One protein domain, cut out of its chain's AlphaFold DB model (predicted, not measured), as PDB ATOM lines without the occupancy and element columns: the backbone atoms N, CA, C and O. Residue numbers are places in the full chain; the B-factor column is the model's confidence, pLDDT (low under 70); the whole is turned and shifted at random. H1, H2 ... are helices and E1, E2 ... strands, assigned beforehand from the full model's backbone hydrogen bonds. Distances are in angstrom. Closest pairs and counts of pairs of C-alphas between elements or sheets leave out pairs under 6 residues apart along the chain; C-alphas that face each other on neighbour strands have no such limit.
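Overview. This is residues 10 to 65 of the 101 residues of an uncharacterized protein of Verrucomicrobiales bacterium (UniProt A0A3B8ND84). A short helix, H1, and a longer one, H2, form a helical hairpin opened into a V, the end of H1 meeting the beginning of H2. Residues 24 to 34 loop round the narrow end, residues 51 to 60 fold back from the far end of H2, and the strand E1 begins beside the middle of H2 and points out of the plane of the two helices. The printed part has 56 residues, with two named helices and one named strand in the order H1, H2, E1, and its class is mostly helix. It is only just loose, close to compact, with a radius of gyration of the C-alphas of 12.6 A, and elongated, spanning 39 by 20 by 20 A.

Along the chain. H1 holds residues 15 to 23 and begins at C-alpha 15 at (295.221, 186.495, 231.733); it is 12.0 A long from first to last C-alpha. H2, residues 35 to 50, is 21.6 A long. E1, residues 61 to 64, is 9.9 A long and ends at C-alpha 64 at (287.590, 201.124, 240.829).

Arrangement. H1 and H2 are a helical hairpin and touch, H2 with residues 35 to 40 alone; their closest C-alphas, those of Val 22 and Asp 36, are 5.5 A apart. They run opposite ways at a steep tilt of 44 degrees. The closest C-alphas of H2 and E1, those of Arg 43 and Leu 61, are 4.7 A apart. H1 and E1 are apart. E1 pairs with no named strand. In H1 and H2 every O i to N i+4 pair is within hydrogen-bond range.

Size, cuts and confidence. The two C-alphas farthest apart, those of Gly 31 and Lys 55, are 39.3 A apart. The printed part has no cut. The link from H1 to H2, 11 residues, is long; that from H2 to E1, 10 residues, is short. The mean pLDDT of the printed part is 88.9, and residues 52 to 56 are under 70.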
ATOM      1  N   ASP A  10     288.617 196.566 232.334       94.00
ATOM      2  CA  ASP A  10     288.807 195.338 231.562       94.00
ATOM      3  C   ASP A  10     290.216 194.789 231.812       94.00
ATOM      4  O   ASP A  10     291.228 195.448 231.564       94.00
ATOM      5  N   VAL A  11     290.266 193.576 232.361       93.81
ATOM      6  CA  VAL A  11     291.506 192.860 232.673       93.81
ATOM      7  C   VAL A  11     291.573 191.501 231.968       93.81
ATOM      8  O   VAL A  11     292.305 190.613 232.409       93.81
ATOM      9  N   SER A  12     290.832 191.334 230.869       92.62
ATOM     10  CA  SER A  12     290.745 190.088 230.102       92.62
ATOM     11  C   SER A  12     291.947 189.815 229.202       92.62
ATOM     12  O   SER A  12     292.314 188.658 229.024       92.62
ATOM     13  N   GLU A  13     292.581 190.849 228.638       91.50
ATOM     14  CA  GLU A  13     293.510 190.690 227.502       91.50
ATOM     15  C   GLU A  13     294.692 189.742 227.784       91.50
ATOM     16  O   GLU A  13     295.096 188.966 226.920       91.50
ATOM     17  N   ARG A  14     295.283 189.810 228.985       92.88
ATOM     18  CA  ARG A  14     296.550 189.125 229.310       92.88
ATOM     19  C   ARG A  14     296.448 188.290 230.575       92.88
ATOM     20  O   ARG A  14     297.211 188.481 231.527       92.88
ATOM     21  N   GLU A  15     295.509 187.351 230.579       90.88
ATOM     22  CA  GLU A  15     295.221 186.495 231.733       90.88
ATOM     23  C   GLU A  15     296.477 185.801 232.292       90.88
ATOM     24  O   GLU A  15     296.709 185.795 233.500       90.88
ATOM     25  N   ASN A  16     297.343 185.271 231.426       93.50
ATOM     26  CA  ASN A  16     298.574 184.595 231.840       93.50
ATOM     27  C   ASN A  16     299.506 185.511 232.657       93.50
ATOM     28  O   ASN A  16     300.088 185.071 233.652       93.50
ATOM     29  N   LEU A  17     299.631 186.783 232.266       94.00
ATOM     30  CA  LEU A  17     300.428 187.766 233.000       94.00
ATOM     31  C   LEU A  17     299.736 188.164 234.301       94.00
ATOM     32  O   LEU A  17     300.388 188.238 235.340       94.00
ATOM     33  N   ALA A  18     298.419 188.370 234.264       90.88
ATOM     34  CA  ALA A  18     297.637 188.730 235.438       90.88
ATOM     35  C   ALA A  18     297.696 187.638 236.522       90.88
ATOM     36  O   ALA A  18     297.901 187.948 237.695       90.88
ATOM     37  N   ASN A  19     297.578 186.365 236.136       91.81
ATOM     38  CA  ASN A  19     297.669 185.219 237.041       91.81
ATOM     39  C   ASN A  19     299.083 185.072 237.613       91.81
ATOM     40  O   ASN A  19     299.247 184.859 238.813       91.81
ATOM     41  N   SER A  20     300.103 185.252 236.768       93.25
ATOM     42  CA  SER A  20     301.503 185.214 237.202       93.25
ATOM     43  C   SER A  20     301.805 186.318 238.217       93.25
ATOM     44  O   SER A  20     302.425 186.043 239.238       93.25
ATOM     45  N   LEU A  21     301.314 187.542 237.986       92.00
ATOM     46  CA  LEU A  21     301.522 188.689 238.873       92.00
ATOM     47  C   LEU A  21     300.898 188.476 240.257       92.00
ATOM     48  O   LEU A  21     301.547 188.735 241.266       92.00
ATOM     49  N   VAL A  22     299.657 187.983 240.324       89.94
ATOM     50  CA  VAL A  22     299.018 187.684 241.619       89.94
ATOM     51  C   VAL A  22     299.726 186.512 242.318       89.94
ATOM     52  O   VAL A  22     299.811 186.482 243.544       89.94
ATOM     53  N   GLY A  23     300.297 185.587 241.543       90.88
ATOM     54  CA  GLY A  23     301.091 184.460 242.029       90.88
ATOM     55  C   GLY A  23     302.399 184.832 242.742       90.88
ATOM     56  O   GLY A  23     302.903 184.018 243.504       90.88
ATOM     57  N   VAL A  24     302.939 186.042 242.542       94.19
ATOM     58  CA  VAL A  24     304.217 186.482 243.149       94.19
ATOM     59  C   VAL A  24     304.121 186.647 244.675       94.19
ATOM     60  O   VAL A  24     305.129 186.630 245.378       94.19
ATOM     61  N   PHE A  25     302.913 186.811 245.219       90.19
ATOM     62  CA  PHE A  25     302.713 187.122 246.633       90.19
ATOM     63  C   PHE A  25     302.592 185.856 247.498       90.19
ATOM     64  O   PHE A  25     301.506 185.515 247.965       90.19
ATOM     65  N   ASP A  26     303.717 185.191 247.782       88.50
ATOM     66  CA  ASP A  26     303.773 183.924 248.541       88.50
ATOM     67  C   ASP A  26     303.055 183.962 249.897       88.50
ATOM     68  O   ASP A  26     302.395 182.993 250.292       88.50
ATOM     69  N   SER A  27     303.126 185.091 250.613       90.00
ATOM     70  CA  SER A  27     302.434 185.270 251.900       90.00
ATOM     71  C   SER A  27     300.909 185.160 251.769       90.00
ATOM     72  O   SER A  27     300.233 184.753 252.712       90.00
ATOM     73  N   GLN A  28     300.371 185.470 250.587       86.38
ATOM     74  CA  GLN A  28     298.952 185.412 250.239       86.38
ATOM     75  C   GLN A  28     298.554 184.073 249.586       86.38
ATOM     76  O   GLN A  28     297.444 183.934 249.081       86.38
ATOM     77  N   ILE A  29     299.440 183.077 249.543       87.81
ATOM     78  CA  ILE A  29     299.155 181.781 248.896       87.81
ATOM     79  C   ILE A  29     299.459 180.624 249.845       87.81
ATOM     80  O   ILE A  29     298.691 179.664 249.936       87.81
ATOM     81  N   THR A  30     300.563 180.724 250.584       86.56
ATOM     82  CA  THR A  30     301.080 179.651 251.446       86.56
ATOM     83  C   THR A  30     300.416 179.606 252.826       86.56
ATOM     84  O   THR A  30     300.345 178.543 253.436       86.56
ATOM     85  N   GLY A  31     299.843 180.721 253.299       81.25
ATOM     86  CA  GLY A  31     299.195 180.850 254.614       81.25
ATOM     87  C   GLY A  31     297.792 180.233 254.739       81.25
ATOM     88  O   GLY A  31     297.072 180.537 255.686       81.25
ATOM     89  N   GLY A  32     297.365 179.406 253.777       78.50
ATOM     90  CA  GLY A  32     296.099 178.658 253.810       78.50
ATOM     91  C   GLY A  32     294.930 179.289 253.043       78.50
ATOM     92  O   GLY A  32     293.987 178.584 252.687       78.50
ATOM     93  N   LYS A  33     294.988 180.585 252.712       85.81
ATOM     94  CA  LYS A  33     294.012 181.243 251.825       85.81
ATOM     95  C   LYS A  33     294.616 181.439 250.438       85.81
ATOM     96  O   LYS A  33     295.701 181.985 250.314       85.81
ATOM     97  N   ARG A  34     293.899 181.007 249.399       92.06
ATOM     98  CA  ARG A  34     294.318 181.089 247.990       92.06
ATOM     99  C   ARG A  34     293.867 182.404 247.358       92.06
ATOM    100  O   ARG A  34     292.910 182.422 246.580       92.06
ATOM    101  N   TYR A  35     294.507 183.511 247.745       92.00
ATOM    102  CA  TYR A  35     294.152 184.842 247.236       92.00
ATOM    103  C   TYR A  35     294.371 184.966 245.724       92.00
ATOM    104  O   TYR A  35     293.613 185.673 245.068       92.00
ATOM    105  N   ASP A  36     295.320 184.209 245.169       92.69
ATOM    106  CA  ASP A  36     295.514 184.026 243.730       92.69
ATOM    107  C   ASP A  36     294.225 183.589 243.025       92.69
ATOM    108  O   ASP A  36     293.737 184.263 242.119       92.69
ATOM    109  N   ARG A  37     293.604 182.513 243.512       93.25
ATOM    110  CA  ARG A  37     292.346 182.001 242.952       93.25
ATOM    111  C   ARG A  37     291.179 182.938 243.229       93.25
ATOM    112  O   ARG A  37     290.334 183.136 242.363       93.25
ATOM    113  N   ALA A  38     291.122 183.511 244.430       95.00
ATOM    114  CA  ALA A  38     290.028 184.388 244.832       95.00
ATOM    115  C   ALA A  38     290.000 185.695 244.025       95.00
ATOM    116  O   ALA A  38     288.922 186.155 243.652       95.00
ATOM    117  N   ALA A  39     291.164 186.282 243.736       94.19
ATOM    118  CA  ALA A  39     291.268 187.496 242.934       94.19
ATOM    119  C   ALA A  39     290.762 187.260 241.504       94.19
ATOM    120  O   ALA A  39     289.938 188.027 241.014       94.19
ATOM    121  N   VAL A  40     291.196 186.167 240.870       93.75
ATOM    122  CA  VAL A  40     290.766 185.792 239.515       93.75
ATOM    123  C   VAL A  40     289.277 185.450 239.489       93.75
ATOM    124  O   VAL A  40     288.533 185.995 238.679       93.75
ATOM    125  N   GLY A  41     288.806 184.633 240.435       95.31
ATOM    126  CA  GLY A  41     287.388 184.291 240.548       95.31
ATOM    127  C   GLY A  41     286.493 185.520 240.724       95.31
ATOM    128  O   GLY A  41     285.433 185.602 240.107       95.31
ATOM    129  N   ARG A  42     286.937 186.520 241.499       96.31
ATOM    130  CA  ARG A  42     286.214 187.791 241.645       96.31
ATOM    131  C   ARG A  42     286.116 188.553 240.324       96.31
ATOM    132  O   ARG A  42     285.069 189.134 240.068       96.31
ATOM    133  N   ARG A  43     287.154 188.535 239.483       95.50
ATOM    134  CA  ARG A  43     287.123 189.216 238.178       95.50
ATOM    135  C   ARG A  43     286.082 188.620 237.238       95.50
ATOM    136  O   ARG A  43     285.312 189.369 236.642       95.50
ATOM    137  N   TYR A  44     286.028 187.292 237.156       94.50
ATOM    138  CA  TYR A  44     285.008 186.588 236.374       94.50
ATOM    139  C   TYR A  44     283.598 186.822 236.922       94.50
ATOM    140  O   TYR A  44     282.668 187.060 236.153       94.50
ATOM    141  N   ALA A  45     283.436 186.797 238.250       95.25
ATOM    142  CA  ALA A  45     282.151 187.080 238.883       95.25
ATOM    143  C   ALA A  45     281.687 188.508 238.567       95.25
ATOM    144  O   ALA A  45     280.556 188.699 238.135       95.25
ATOM    145  N   ASN A  46     282.571 189.498 238.713       95.25
ATOM    146  CA  ASN A  46     282.273 190.885 238.370       95.25
ATOM    147  C   ASN A  46     281.838 191.021 236.907       95.25
ATOM    148  O   ASN A  46     280.798 191.613 236.656       95.25
ATOM    149  N   ALA A  47     282.586 190.446 235.959       93.06
ATOM    150  CA  ALA A  47     282.228 190.488 234.539       93.06
ATOM    151  C   ALA A  47     280.846 189.876 234.269       93.06
ATOM    152  O   ALA A  47     280.004 190.490 233.620       93.06
ATOM    153  N   THR A  48     280.587 188.699 234.844       91.44
ATOM    154  CA  THR A  48     279.324 187.969 234.664       91.44
ATOM    155  C   THR A  48     278.119 188.722 235.226       91.44
ATOM    156  O   THR A  48     277.071 188.768 234.588       91.44
ATOM    157  N   PHE A  49     278.235 189.273 236.437       91.44
ATOM    158  CA  PHE A  49     277.088 189.845 237.147       91.44
ATOM    159  C   PHE A  49     276.850 191.325 236.850       91.44
ATOM    160  O   PHE A  49     275.748 191.803 237.099       91.44
ATOM    161  N   PHE A  50     277.846 192.050 236.337       90.19
ATOM    162  CA  PHE A  50     277.726 193.492 236.116       90.19
ATOM    163  C   PHE A  50     276.990 193.849 234.820       90.19
ATOM    164  O   PHE A  50     276.204 194.789 234.806       90.19
ATOM    165  N   TYR A  51     277.171 193.073 233.746       78.62
ATOM    166  CA  TYR A  51     276.496 193.306 232.465       78.62
ATOM    167  C   TYR A  51     275.573 192.146 232.089       78.62
ATOM    168  O   TYR A  51     275.881 191.338 231.214       78.62
ATOM    169  N   ALA A  52     274.388 192.097 232.702       65.69
ATOM    170  CA  ALA A  52     273.378 191.089 232.368       65.69
ATOM    171  C   ALA A  52     272.878 191.186 230.906       65.69
ATOM    172  O   ALA A  52     272.415 190.196 230.343       65.69
ATOM    173  N   GLU A  53     272.996 192.360 230.273       63.56
ATOM    174  CA  GLU A  53     272.486 192.622 228.917       63.56
ATOM    175  C   GLU A  53     273.466 192.273 227.773       63.56
ATOM    176  O   GLU A  53     273.144 192.481 226.603       63.56
ATOM    177  N   GLY A  54     274.654 191.726 228.074       55.94
ATOM    178  CA  GLY A  54     275.485 190.996 227.099       55.94
ATOM    179  C   GLY A  54     276.104 191.799 225.943       55.94
ATOM    180  O   GLY A  54     276.499 191.207 224.938       55.94
ATOM    181  N   LYS A  55     276.182 193.133 226.040       61.16
ATOM    182  CA  LYS A  55     276.843 193.977 225.019       61.16
ATOM    183  C   LYS A  55     278.336 194.205 225.280       61.16
ATOM    184  O   LYS A  55     279.052 194.535 224.335       61.16
ATOM    185  N   ASP A  56     278.792 194.031 226.520       66.94
ATOM    186  CA  ASP A  56     280.214 194.093 226.869       66.94
ATOM    187  C   ASP A  56     280.900 192.746 226.577       66.94
ATOM    188  O   ASP A  56     280.308 191.679 226.742       66.94
ATOM    189  N   LYS A  57     282.140 192.811 226.088       74.62
ATOM    190  CA  LYS A  57     282.993 191.668 225.745       74.62
ATOM    191  C   LYS A  57     284.004 191.327 226.839       74.62
ATOM    192  O   LYS A  57     284.728 190.349 226.673       74.62
ATOM    193  N   ALA A  58     284.089 192.116 227.910       90.69
ATOM    194  CA  ALA A  58     285.011 191.835 228.998       90.69
ATOM    195  C   ALA A  58     284.651 190.507 229.689       90.69
ATOM    196  O   ALA A  58     283.572 190.340 230.253       90.69
ATOM    197  N   GLU A  59     285.579 189.552 229.676       92.19
ATOM    198  CA  GLU A  59     285.452 188.262 230.371       92.19
ATOM    199  C   GLU A  59     285.867 188.365 231.850       92.19
ATOM    200  O   GLU A  59     285.557 187.496 232.665       92.19
ATOM    201  N   GLN A  60     286.594 189.425 232.209       94.25
ATOM    202  CA  GLN A  60     287.151 189.670 233.531       94.25
ATOM    203  C   GLN A  60     287.124 191.170 233.838       94.25
ATOM    204  O   GLN A  60     287.737 191.961 233.125       94.25
ATOM    205  N   LEU A  61     286.478 191.554 234.944       94.75
ATOM    206  CA  LEU A  61     286.350 192.954 235.354       94.75
ATOM    207  C   LEU A  61     286.854 193.202 236.775       94.75
ATOM    208  O   LEU A  61     286.573 192.456 237.716       94.75
ATOM    209  N   THR A  62     287.550 194.318 236.961       95.56
ATOM    210  CA  THR A  62     287.778 194.906 238.287       95.56
ATOM    211  C   THR A  62     287.057 196.245 238.373       95.56
ATOM    212  O   THR A  62     286.996 196.972 237.388       95.56
ATOM    213  N   PHE A  63     286.514 196.570 239.543       96.00
ATOM    214  CA  PHE A  63     285.904 197.875 239.794       96.00
ATOM    215  C   PHE A  63     286.881 198.790 240.522       96.00
ATOM    216  O   PHE A  63     287.607 198.343 241.413       96.00
ATOM    217  N   ALA A  64     286.850 200.067 240.169       96.75
ATOM    218  CA  ALA A  64     287.590 201.124 240.829       96.75
ATOM    219  C   ALA A  64     286.677 202.319 241.137       96.75
ATOM    220  O   ALA A  64     285.594 202.471 240.571       96.75
ATOM    221  N   MET A  65     287.142 203.156 242.058       97.44
ATOM    222  CA  MET A  65     286.589 204.479 242.324       97.44
ATOM    223  C   MET A  65     287.504 205.505 241.661       97.44
ATOM    224  O   MET A  65     288.726 205.404 241.803       97.44
TER     225      MET A  65